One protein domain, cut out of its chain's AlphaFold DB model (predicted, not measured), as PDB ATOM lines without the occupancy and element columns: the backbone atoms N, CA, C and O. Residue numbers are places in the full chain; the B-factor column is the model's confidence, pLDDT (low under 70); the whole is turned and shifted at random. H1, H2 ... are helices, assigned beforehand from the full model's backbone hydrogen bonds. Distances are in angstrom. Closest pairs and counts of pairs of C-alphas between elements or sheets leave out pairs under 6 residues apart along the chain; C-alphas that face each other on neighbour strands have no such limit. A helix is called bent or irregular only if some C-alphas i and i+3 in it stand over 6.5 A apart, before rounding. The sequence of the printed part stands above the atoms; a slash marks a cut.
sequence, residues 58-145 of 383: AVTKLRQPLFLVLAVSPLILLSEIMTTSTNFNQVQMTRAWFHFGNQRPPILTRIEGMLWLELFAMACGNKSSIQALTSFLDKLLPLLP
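This is residues 58 to 145 of the 383 residues of an uncharacterized protein of Moniliophthora roreri (strain MCA 2997) (UniProt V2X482). The chain makes an open loop of helices: H1 runs out, the short H2 and then H3 make the turn at the far end, and H4 runs back nearly antiparallel to H1, with a gap between them. H5 folds back on H4 as a helical hairpin, the best-packed part, while residues 84 to 89 stick out between H2 and H3. The printed part has 88 residues with five named helices, H1 to H5 in chain order, and no named strand; its class is all helix. It is only just compact, close to loose, with a radius of gyration of the C-alphas of 14.2 A and spans of 38 by 30 by 19 A.

H1, residues 59 to 72, begins at C-alpha 59 (180.563, 123.848, 169.486) and is 20.5 A long. It is neither bent nor irregular, but only just: C-alphas 61 and 64 are 6.1 A apart. H2 is residues 75 to 78, and H3 is residues 90 to 99, 14.1 A. H4, residues 106 to 123, is the longest at 25.7 A and starts at C-alpha 106 (205.716, 142.453, 178.816). H5, residues 129 to 140, spans 16.2 A and ends at C-alpha 140 (195.139, 146.100, 170.642).

H1 and H2 are close but not clearly touching; their closest C-alphas, Leu 70 and Ile 76, are 4.9 A apart. H2 and H3 only just touch, with 3 pairs of C-alphas within 8 A, the closest Leu 77 and Thr 94 at 6.4 A. H3 and H4 are apart. H1 and H4 are close but not clearly touching, with closest C-alphas Val 69 and Leu 115 at 7.3 A, at a shallow tilt of 5 degrees, opposite ways. H4 and H5 touch as a hairpin, closest at the C-alphas of Glu 118 and Ala 132, 5.2 A, at a shallow tilt of 20 degrees, opposite ways. In H3, H4 and H5 every O i to N i+4 pair is within hydrogen-bond range, in H1 8 of 10; H2 is too short for such a pair.

The C-alphas farthest apart, Ala 58 and His 99, are 39.6 A apart. The printed part has no cut. The link from H2 to H3, 11 residues, is long. Residues 84 to 89 and 98 to 103, of which 98 and 99 belong to H3, stand free. The mean pLDDT of the printed part is 72.2, and residues 58 to 94 and 96 to 104 are under 70.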
ATOM      1  N   ALA A  58     176.962 126.325 167.416       52.12
ATOM      2  CA  ALA A  58     177.437 124.945 167.457       52.12
ATOM      3  C   ALA A  58     178.888 124.916 167.961       52.12
ATOM      4  O   ALA A  58     179.686 125.761 167.556       52.12
ATOM      5  N   VAL A  59     179.237 123.968 168.834       47.47
ATOM      6  CA  VAL A  59     180.563 123.848 169.486       47.47
ATOM      7  C   VAL A  59     181.725 123.937 168.472       47.47
ATOM      8  O   VAL A  59     182.817 124.414 168.773       47.47
ATOM      9  N   THR A  60     181.458 123.579 167.216       49.94
ATOM     10  CA  THR A  60     182.344 123.737 166.055       49.94
ATOM     11  C   THR A  60     182.726 125.190 165.724       49.94
ATOM     12  O   THR A  60     183.860 125.433 165.317       49.94
ATOM     13  N   LYS A  61     181.843 126.172 165.946       51.62
ATOM     14  CA  LYS A  61     182.086 127.615 165.732       51.62
ATOM     15  C   LYS A  61     182.965 128.247 166.816       51.62
ATOM     16  O   LYS A  61     183.617 129.249 166.551       51.62
ATOM     17  N   LEU A  62     183.015 127.654 168.012       51.03
ATOM     18  CA  LEU A  62     183.923 128.050 169.100       51.03
ATOM     19  C   LEU A  62     185.331 127.472 168.912       51.03
ATOM     20  O   LEU A  62     186.309 128.027 169.408       51.03
ATOM     21  N   ARG A  63     185.441 126.395 168.129       55.50
ATOM     22  CA  ARG A  63     186.694 125.698 167.838       55.50
ATOM     23  C   ARG A  63     187.699 126.584 167.103       55.50
ATOM     24  O   ARG A  63     188.853 126.647 167.502       55.50
ATOM     25  N   GLN A  64     187.268 127.277 166.049       58.84
ATOM     26  CA  GLN A  64     188.151 128.108 165.219       58.84
ATOM     27  C   GLN A  64     188.762 129.301 165.981       58.84
ATOM     28  O   GLN A  64     189.980 129.459 165.914       58.84
ATOM     29  N   PRO A  65     187.992 130.095 166.752       54.16
ATOM     30  CA  PRO A  65     188.558 131.131 167.611       54.16
ATOM     31  C   PRO A  65     189.512 130.561 168.662       54.16
ATOM     32  O   PRO A  65     190.579 131.123 168.873       54.16
ATOM     33  N   LEU A  66     189.173 129.425 169.284       53.47
ATOM     34  CA  LEU A  66     190.029 128.789 170.287       53.47
ATOM     35  C   LEU A  66     191.364 128.324 169.684       53.47
ATOM     36  O   LEU A  66     192.414 128.550 170.274       53.47
ATOM     37  N   PHE A  67     191.337 127.736 168.484       59.44
ATOM     38  CA  PHE A  67     192.536 127.368 167.728       59.44
ATOM     39  C   PHE A  67     193.381 128.585 167.344       59.44
ATOM     40  O   PHE A  67     194.602 128.529 167.445       59.44
ATOM     41  N   LEU A  68     192.745 129.688 166.938       56.91
ATOM     42  CA  LEU A  68     193.438 130.935 166.620       56.91
ATOM     43  C   LEU A  68     194.116 131.524 167.866       56.91
ATOM     44  O   LEU A  68     195.265 131.946 167.797       56.91
ATOM     45  N   VAL A  69     193.436 131.515 169.016       56.75
ATOM     46  CA  VAL A  69     194.017 131.998 170.276       56.75
ATOM     47  C   VAL A  69     195.140 131.099 170.759       56.75
ATOM     48  O   VAL A  69     196.171 131.613 171.185       56.75
ATOM     49  N   LEU A  70     194.979 129.781 170.643       57.12
ATOM     50  CA  LEU A  70     196.067 128.853 170.915       57.12
ATOM     51  C   LEU A  70     197.256 129.186 170.018       57.12
ATOM     52  O   LEU A  70     198.325 129.393 170.569       57.12
ATOM     53  N   ALA A  71     197.053 129.383 168.708       55.75
ATOM     54  CA  ALA A  71     198.095 129.740 167.739       55.75
ATOM     55  C   ALA A  71     198.845 131.042 168.009       55.75
ATOM     56  O   ALA A  71     200.034 131.136 167.707       55.75
ATOM     57  N   VAL A  72     198.173 132.032 168.588       54.47
ATOM     58  CA  VAL A  72     198.790 133.311 168.964       54.47
ATOM     59  C   VAL A  72     199.448 133.236 170.350       54.47
ATOM     60  O   VAL A  72     200.299 134.061 170.681       54.47
ATOM     61  N   SER A  73     199.096 132.232 171.152       60.47
ATOM     62  CA  SER A  73     199.615 132.032 172.498       60.47
ATOM     63  C   SER A  73     200.806 131.065 172.514       60.47
ATOM     64  O   SER A  73     200.827 130.136 171.714       60.47
ATOM     65  N   PRO A  74     201.788 131.146 173.440       57.34
ATOM     66  CA  PRO A  74     202.752 130.066 173.622       57.34
ATOM     67  C   PRO A  74     202.066 128.767 174.062       57.34
ATOM     68  O   PRO A  74     202.707 127.725 174.093       57.34
ATOM     69  N   LEU A  75     200.759 128.785 174.336       53.09
ATOM     70  CA  LEU A  75     199.961 127.573 174.433       53.09
ATOM     71  C   LEU A  75     199.884 126.783 173.120       53.09
ATOM     72  O   LEU A  75     199.667 125.580 173.218       53.09
ATOM     73  N   ILE A  76     200.151 127.350 171.929       57.31
ATOM     74  CA  ILE A  76     200.351 126.503 170.736       57.31
ATOM     75  C   ILE A  76     201.599 125.643 170.836       57.31
ATOM     76  O   ILE A  76     201.639 124.566 170.255       57.31
ATOM     77  N   LEU A  77     202.603 126.069 171.609       52.03
ATOM     78  CA  LEU A  77     203.775 125.232 171.864       52.03
ATOM     79  C   LEU A  77     203.386 123.985 172.667       52.03
ATOM     80  O   LEU A  77     204.003 122.940 172.483       52.03
ATOM     81  N   LEU A  78     202.367 124.104 173.526       47.94
ATOM     82  CA  LEU A  78     201.827 123.023 174.358       47.94
ATOM     83  C   LEU A  78     200.689 122.254 173.686       47.94
ATOM     84  O   LEU A  78     200.384 121.134 174.081       47.94
ATOM     85  N   SER A  79     200.038 122.850 172.692       48.34
ATOM     86  CA  SER A  79     198.978 122.188 171.961       48.34
ATOM     87  C   SER A  79     199.585 121.369 170.827       48.34
ATOM     88  O   SER A  79     200.249 121.925 169.957       48.34
ATOM     89  N   GLU A  80     199.302 120.071 170.765       49.78
ATOM     90  CA  GLU A  80     199.685 119.189 169.643       49.78
ATOM     91  C   GLU A  80     198.934 119.512 168.333       49.78
ATOM     92  O   GLU A  80     198.776 118.684 167.435       49.78
ATOM     93  N   ILE A  81     198.419 120.731 168.215       54.53
ATOM     94  CA  ILE A  81     197.630 121.183 167.091       54.53
ATOM     95  C   ILE A  81     198.605 121.538 165.974       54.53
ATOM     96  O   ILE A  81     199.099 122.659 165.867       54.53
ATOM     97  N   MET A  82     198.857 120.557 165.117       52.03
ATOM     98  CA  MET A  82     199.509 120.757 163.831       52.03
ATOM     99  C   MET A  82     198.642 121.706 162.993       52.03
ATOM    100  O   MET A  82     197.609 121.309 162.447       52.03
ATOM    101  N   THR A  83     199.029 122.980 162.895       51.97
ATOM    102  CA  THR A  83     198.443 123.877 161.895       51.97
ATOM    103  C   THR A  83     198.740 123.282 160.526       51.97
ATOM    104  O   THR A  83     199.894 123.032 160.194       51.97
ATOM    105  N   THR A  84     197.709 123.043 159.719       50.12
ATOM    106  CA  THR A  84     197.798 122.355 158.419       50.12
ATOM    107  C   THR A  84     198.668 123.074 157.377       50.12
ATOM    108  O   THR A  84     198.831 122.576 156.266       50.12
ATOM    109  N   SER A  85     199.211 124.251 157.696       51.69
ATOM    110  CA  SER A  85     200.204 124.937 156.880       51.69
ATOM    111  C   SER A  85     201.600 124.376 157.169       51.69
ATOM    112  O   SER A  85     202.177 124.556 158.237       51.69
ATOM    113  N   THR A  86     202.180 123.738 156.158       50.84
ATOM    114  CA  THR A  86     203.488 123.056 156.142       50.84
ATOM    115  C   THR A  86     204.708 123.925 156.486       50.84
ATOM    116  O   THR A  86     205.833 123.442 156.430       50.84
ATOM    117  N   ASN A  87     204.517 125.201 156.831       51.00
ATOM    118  CA  ASN A  87     205.587 126.186 156.984       51.00
ATOM    119  C   ASN A  87     205.762 126.698 158.421       51.00
ATOM    120  O   ASN A  87     206.681 127.472 158.672       51.00
ATOM    121  N   PHE A  88     204.917 126.280 159.368       56.75
ATOM    122  CA  PHE A  88     205.063 126.643 160.780       56.75
ATOM    123  C   PHE A  88     205.611 125.451 161.565       56.75
ATOM    124  O   PHE A  88     204.874 124.618 162.088       56.75
ATOM    125  N   ASN A  89     206.939 125.327 161.606       66.12
ATOM    126  CA  ASN A  89     207.583 124.265 162.368       66.12
ATOM    127  C   ASN A  89     207.537 124.619 163.863       66.12
ATOM    128  O   ASN A  89     208.249 125.521 164.309       66.12
ATOM    129  N   GLN A  90     206.725 123.887 164.632       63.22
ATOM    130  CA  GLN A  90     206.607 124.012 166.091       63.22
ATOM    131  C   GLN A  90     207.981 124.097 166.769       63.22
ATOM    132  O   GLN A  90     208.189 124.937 167.637       63.22
ATOM    133  N   VAL A  91     208.960 123.312 166.304       65.94
ATOM    134  CA  VAL A  91     210.330 123.311 166.841       65.94
ATOM    135  C   VAL A  91     211.025 124.661 166.650       65.94
ATOM    136  O   VAL A  91     211.747 125.104 167.539       65.94
ATOM    137  N   GLN A  92     210.821 125.339 165.517       65.38
ATOM    138  CA  GLN A  92     211.401 126.666 165.273       65.38
ATOM    139  C   GLN A  92     210.748 127.730 166.155       65.38
ATOM    140  O   GLN A  92     211.449 128.585 166.687       65.38
ATOM    141  N   MET A  93     209.436 127.631 166.374       65.94
ATOM    142  CA  MET A  93     208.712 128.487 167.313       65.94
ATOM    143  C   MET A  93     209.177 128.272 168.756       65.94
ATOM    144  O   MET A  93     209.475 129.246 169.443       65.94
ATOM    145  N   THR A  94     209.317 127.018 169.201       62.53
ATOM    146  CA  THR A  94     209.834 126.687 170.538       62.53
ATOM    147  C   THR A  94     211.261 127.189 170.715       62.53
ATOM    148  O   THR A  94     211.585 127.764 171.749       62.53
ATOM    149  N   ARG A  95     212.123 127.026 169.702       70.31
ATOM    150  CA  ARG A  95     213.492 127.560 169.735       70.31
ATOM    151  C   ARG A  95     213.490 129.078 169.810       70.31
ATOM    152  O   ARG A  95     214.164 129.621 170.673       70.31
ATOM    153  N   ALA A  96     212.720 129.757 168.960       66.00
ATOM    154  CA  ALA A  96     212.593 131.210 169.002       66.00
ATOM    155  C   ALA A  96     212.123 131.675 170.386       66.00
ATOM    156  O   ALA A  96     212.750 132.544 170.981       66.00
ATOM    157  N   TRP A  97     211.097 131.028 170.940       65.19
ATOM    158  CA  TRP A  97     210.594 131.293 172.286       65.19
ATOM    159  C   TRP A  97     211.679 131.143 173.354       65.19
ATOM    160  O   TRP A  97     211.856 132.015 174.197       65.19
ATOM    161  N   PHE A  98     212.448 130.060 173.280       66.62
ATOM    162  CA  PHE A  98     213.551 129.796 174.192       66.62
ATOM    163  C   PHE A  98     214.690 130.823 174.047       66.62
ATOM    164  O   PHE A  98     215.285 131.228 175.044       66.62
ATOM    165  N   HIS A  99     214.960 131.298 172.825       66.81
ATOM    166  CA  HIS A  99     215.957 132.336 172.537       66.81
ATOM    167  C   HIS A  99     215.559 133.728 173.036       66.81
ATOM    168  O   HIS A  99     216.441 134.502 173.399       66.81
ATOM    169  N   PHE A 100     214.263 134.044 173.113       58.91
ATOM    170  CA  PHE A 100     213.787 135.275 173.758       58.91
ATOM    171  C   PHE A 100     213.940 135.246 175.292       58.91
ATOM    172  O   PHE A 100     213.648 136.236 175.961       58.91
ATOM    173  N   GLY A 101     214.460 134.143 175.843       62.09
ATOM    174  CA  GLY A 101     214.578 133.897 177.271       62.09
ATOM    175  C   GLY A 101     213.238 133.493 177.880       62.09
ATOM    176  O   GLY A 101     212.168 133.782 177.352       62.09
ATOM    177  N   ASN A 102     213.269 132.870 179.061       61.59
ATOM    178  CA  ASN A 102     212.048 132.613 179.843       61.59
ATOM    179  C   ASN A 102     211.290 133.908 180.209       61.59
ATOM    180  O   ASN A 102     210.176 133.853 180.731       61.59
ATOM    181  N   GLN A 103     211.890 135.077 179.963       68.44
ATOM    182  CA  GLN A 103     211.253 136.365 180.156       68.44
ATOM    183  C   GLN A 103     210.439 136.732 178.927       68.44
ATOM    184  O   GLN A 103     210.897 137.330 177.957       68.44
ATOM    185  N   ARG A 104     209.167 136.380 179.016       69.81
ATOM    186  CA  ARG A 104     208.149 136.799 178.075       69.81
ATOM    187  C   ARG A 104     208.120 138.335 177.947       69.81
ATOM    188  O   ARG A 104     207.982 139.008 178.973       69.81
ATOM    189  N   PRO A 105     208.157 138.905 176.724       76.19
ATOM    190  CA  PRO A 105     208.046 140.347 176.537       76.19
ATOM    191  C   PRO A 105     206.779 140.889 177.224       76.19
ATOM    192  O   PRO A 105     205.691 140.367 176.961       76.19
ATOM    193  N   PRO A 106     206.866 141.940 178.065       81.94
ATOM    194  CA  PRO A 106     205.716 142.453 178.816       81.94
ATOM    195  C   PRO A 106     204.523 142.825 177.929       81.94
ATOM    196  O   PRO A 106     203.367 142.612 178.299       81.94
ATOM    197  N   ILE A 107     204.800 143.327 176.723       80.69
ATOM    198  CA  ILE A 107     203.778 143.657 175.728       80.69
ATOM    199  C   ILE A 107     202.994 142.423 175.273       80.69
ATOM    200  O   ILE A 107     201.772 142.473 175.172       80.69
ATOM    201  N   LEU A 108     203.671 141.290 175.086       79.50
ATOM    202  CA  LEU A 108     203.045 140.042 174.676       79.50
ATOM    203  C   LEU A 108     202.162 139.484 175.800       79.50
ATOM    204  O   LEU A 108     201.050 139.036 175.544       79.50
ATOM    205  N   THR A 109     202.631 139.549 177.049       83.81
ATOM    206  CA  THR A 109     201.831 139.179 178.231       83.81
ATOM    207  C   THR A 109     200.546 140.003 178.313       83.81
ATOM    208  O   THR A 109     199.478 139.475 178.612       83.81
ATOM    209  N   ARG A 110     200.631 141.302 177.999       86.94
ATOM    210  CA  ARG A 110     199.474 142.201 177.989       86.94
ATOM    211  C   ARG A 110     198.480 141.860 176.876       86.94
ATOM    212  O   ARG A 110     197.285 141.784 177.151       86.94
ATOM    213  N   ILE A 111     198.970 141.629 175.656       86.06
ATOM    214  CA  ILE A 111     198.143 141.236 174.503       86.06
ATOM    215  C   ILE A 111     197.390 139.942 174.809       86.06
ATOM    216  O   ILE A 111     196.190 139.844 174.560       86.06
ATOM    217  N   GLU A 112     198.060 138.971 175.419       86.50
ATOM    218  CA  GLU A 112     197.397 137.739 175.824       86.50
ATOM    219  C   GLU A 112     196.364 137.910 176.908       86.50
ATOM    220  O   GLU A 112     195.287 137.334 176.796       86.50
ATOM    221  N   GLY A 113     196.667 138.681 177.952       89.44
ATOM    222  CA  GLY A 113     195.688 138.957 178.997       89.44
ATOM    223  C   GLY A 113     194.402 139.526 178.395       89.44
ATOM    224  O   GLY A 113     193.306 139.111 178.758       89.44
ATOM    225  N   MET A 114     194.529 140.408 177.402       91.94
ATOM    226  CA  MET A 114     193.384 140.957 176.678       91.94
ATOM    227  C   MET A 114     192.643 139.911 175.846       91.94
ATOM    228  O   MET A 114     191.415 139.882 175.871       91.94
ATOM    229  N   LEU A 115     193.370 139.042 175.146       89.12
ATOM    230  CA  LEU A 115     192.782 137.964 174.354       89.12
ATOM    231  C   LEU A 115     192.001 136.981 175.236       89.12
ATOM    232  O   LEU A 115     190.859 136.639 174.928       89.12
ATOM    233  N   TRP A 116     192.579 136.592 176.375       91.62
ATOM    234  CA  TRP A 116     191.933 135.736 177.367       91.62
ATOM    235  C   TRP A 116     190.667 136.368 177.933       91.62
ATOM    236  O   TRP A 116     189.643 135.694 178.008       91.62
ATOM    237  N   LEU A 117     190.694 137.656 178.282       94.62
ATOM    238  CA  LEU A 117     189.507 138.356 178.782       94.62
ATOM    239  C   LEU A 117     188.343 138.316 177.781       94.62
ATOM    240  O   LEU A 117     187.200 138.093 178.180       94.62
ATOM    241  N   GLU A 118     188.618 138.494 176.488       94.44
ATOM    242  CA  GLU A 118     187.588 138.438 175.444       94.44
ATOM    243  C   GLU A 118     187.100 137.001 175.192       94.44
ATOM    244  O   GLU A 118     185.894 136.782 175.062       94.44
ATOM    245  N   LEU A 119     187.993 136.003 175.226       88.12
ATOM    246  CA  LEU A 119     187.603 134.588 175.190       88.12
ATOM    247  C   LEU A 119     186.688 134.207 176.360       88.12
ATOM    248  O   LEU A 119     185.664 133.559 176.152       88.12
ATOM    249  N   PHE A 120     187.035 134.610 177.584       92.19
ATOM    250  CA  PHE A 120     186.216 134.335 178.764       92.19
ATOM    251  C   PHE A 120     184.857 135.028 178.676       92.19
ATOM    252  O   PHE A 120     183.840 134.420 179.010       92.19
ATOM    253  N   ALA A 121     184.811 136.264 178.169       93.31
ATOM    254  CA  ALA A 121     183.553 136.964 177.933       93.31
ATOM    255  C   ALA A 121     182.660 136.226 176.918       93.31
ATOM    256  O   ALA A 121     181.448 136.150 177.128       93.31
ATOM    257  N   MET A 122     183.243 135.633 175.868       94.38
ATOM    258  CA  MET A 122     182.505 134.769 174.939       94.38
ATOM    259  C   MET A 122     182.019 133.479 175.600       94.38
ATOM    260  O   MET A 122     180.862 133.107 175.428       94.38
ATOM    261  N   ALA A 123     182.878 132.802 176.366       86.44
ATOM    262  CA  ALA A 123     182.536 131.547 177.036       86.44
ATOM    263  C   ALA A 123     181.405 131.722 178.063       86.44
ATOM    264  O   ALA A 123     180.573 130.833 178.221       86.44
ATOM    265  N   CYS A 124     181.334 132.888 178.712       93.31
ATOM    266  CA  CYS A 124     180.235 133.246 179.610       93.31
ATOM    267  C   CYS A 124     178.944 133.649 178.871       93.31
ATOM    268  O   CYS A 124     177.944 133.933 179.520       93.31
ATOM    269  N   GLY A 125     178.957 133.728 177.536       91.25
ATOM    270  CA  GLY A 125     177.826 134.218 176.743       91.25
ATOM    271  C   GLY A 125     177.588 135.730 176.849       91.25
ATOM    272  O   GLY A 125     176.573 136.214 176.358       91.25
ATOM    273  N   ASN A 126     178.512 136.486 177.456       95.50
ATOM    274  CA  ASN A 126     178.385 137.937 177.645       95.50
ATOM    275  C   ASN A 126     178.641 138.724 176.353       95.50
ATOM    276  O   ASN A 126     178.155 139.843 176.205       95.50
ATOM    277  N   LYS A 127     179.441 138.165 175.439       95.75
ATOM    278  CA  LYS A 127     179.780 138.774 174.148       95.75
ATOM    279  C   LYS A 127     179.653 137.755 173.026       95.75
ATOM    280  O   LYS A 127     180.024 136.595 173.193       95.75
ATOM    281  N   SER A 128     179.185 138.203 171.864       94.50
ATOM    282  CA  SER A 128     179.296 137.410 170.636       94.50
ATOM    283  C   SER A 128     180.744 137.385 170.132       94.50
ATOM    284  O   SER A 128     181.558 138.235 170.500       94.50
ATOM    285  N   SER A 129     181.075 136.433 169.258       89.19
ATOM    286  CA  SER A 129     182.431 136.317 168.706       89.19
ATOM    287  C   SER A 129     182.887 137.548 167.936       89.19
ATOM    288  O   SER A 129     184.036 137.961 168.073       89.19
ATOM    289  N   ILE A 130     181.979 138.177 167.187       90.88
ATOM    290  CA  ILE A 130     182.273 139.418 166.468       90.88
ATOM    291  C   ILE A 130     182.537 140.574 167.442       90.88
ATOM    292  O   ILE A 130     183.536 141.264 167.301       90.88
ATOM    293  N   GLN A 131     181.722 140.725 168.493       95.19
ATOM    294  CA  GLN A 131     181.906 141.775 169.503       95.19
ATOM    295  C   GLN A 131     183.208 141.602 170.287       95.19
ATOM    296  O   GLN A 131     183.886 142.584 170.584       95.19
ATOM    297  N   ALA A 132     183.557 140.362 170.630       93.00
ATOM    298  CA  ALA A 132     184.801 140.038 171.315       93.00
ATOM    299  C   ALA A 132     186.022 140.365 170.445       93.00
ATOM    300  O   ALA A 132     186.977 140.963 170.936       93.00
ATOM    301  N   LEU A 133     185.968 140.042 169.146       90.19
ATOM    302  CA  LEU A 133     187.035 140.361 168.200       90.19
ATOM    303  C   LEU A 133     187.190 141.872 167.993       90.19
ATOM    304  O   LEU A 133     188.307 142.373 168.080       90.19
ATOM    305  N   THR A 134     186.098 142.607 167.769       92.75
ATOM    306  CA  THR A 134     186.145 144.072 167.622       92.75
ATOM    307  C   THR A 134     186.700 144.723 168.889       92.75
ATOM    308  O   THR A 134     187.675 145.463 168.825       92.75
ATOM    309  N   SER A 135     186.183 144.335 170.061       95.81
ATOM    310  CA  SER A 135     186.665 144.808 171.366       95.81
ATOM    311  C   SER A 135     188.146 144.484 171.601       95.81
ATOM    312  O   SER A 135     188.869 145.284 172.194       95.81
ATOM    313  N   PHE A 136     188.619 143.319 171.149       93.88
ATOM    314  CA  PHE A 136     190.035 142.962 171.209       93.88
ATOM    315  C   PHE A 136     190.885 143.873 170.318       93.88
ATOM    316  O   PHE A 136     191.873 144.428 170.798       93.88
ATOM    317  N   LEU A 137     190.497 144.049 169.050       90.12
ATOM    318  CA  LEU A 137     191.230 144.862 168.076       90.12
ATOM    319  C   LEU A 137     191.299 146.336 168.493       90.12
ATOM    320  O   LEU A 137     192.383 146.915 168.456       90.12
ATOM    321  N   ASP A 138     190.197 146.902 168.987       94.31
ATOM    322  CA  ASP A 138     190.138 148.289 169.467       94.31
ATOM    323  C   ASP A 138     191.115 148.538 170.621       94.31
ATOM    324  O   ASP A 138     191.764 149.580 170.703       94.31
ATOM    325  N   LYS A 139     191.260 147.555 171.515       91.88
ATOM    326  CA  LYS A 139     192.210 147.626 172.630       91.88
ATOM    327  C   LYS A 139     193.645 147.319 172.198       91.88
ATOM    328  O   LYS A 139     194.578 147.757 172.870       91.88
ATOM    329  N   LEU A 140     193.830 146.514 171.150       88.25
ATOM    330  CA  LEU A 140     195.139 146.100 170.642       88.25
ATOM    331  C   LEU A 140     195.809 147.221 169.842       88.25
ATOM    332  O   LEU A 140     197.020 147.399 169.942       88.25
ATOM    333  N   LEU A 141     195.029 147.988 169.080       86.88
ATOM    334  CA  LEU A 141     195.519 149.014 168.159       86.88
ATOM    335  C   LEU A 141     196.466 150.049 168.811       86.88
ATOM    336  O   LEU A 141     197.502 150.332 168.218       86.88
ATOM    337  N   PRO A 142     196.215 150.550 170.040       88.81
ATOM    338  CA  PRO A 142     197.137 151.453 170.737       88.81
ATOM    339  C   PRO A 142     198.428 150.788 171.235       88.81
ATOM    340  O   PRO A 142     199.385 151.480 171.567       88.81
ATOM    341  N   LEU A 143     198.437 149.458 171.371       80.44
ATOM    342  CA  LEU A 143     199.603 148.691 171.821       80.44
ATOM    343  C   LEU A 143     200.491 148.280 170.657       80.44
ATOM    344  O   LEU A 143     201.681 148.044 170.860       80.44
ATOM    345  N   LEU A 144     199.927 148.171 169.453       79.12
ATOM    346  CA  LEU A 144     200.727 147.924 168.274       79.12
ATOM    347  C   LEU A 144     201.622 149.139 168.065       79.12
ATOM    348  O   LEU A 144     201.122 150.262 167.937       79.12
ATOM    349  N   PRO A 145     202.945 148.940 168.064       70.56
ATOM    350  CA  PRO A 145     203.826 150.044 167.812       70.56
ATOM    351  C   PRO A 145     203.465 150.631 166.450       70.56
ATOM    352  O   PRO A 145     203.453 149.925 165.442       70.56
TER     353      PRO A 145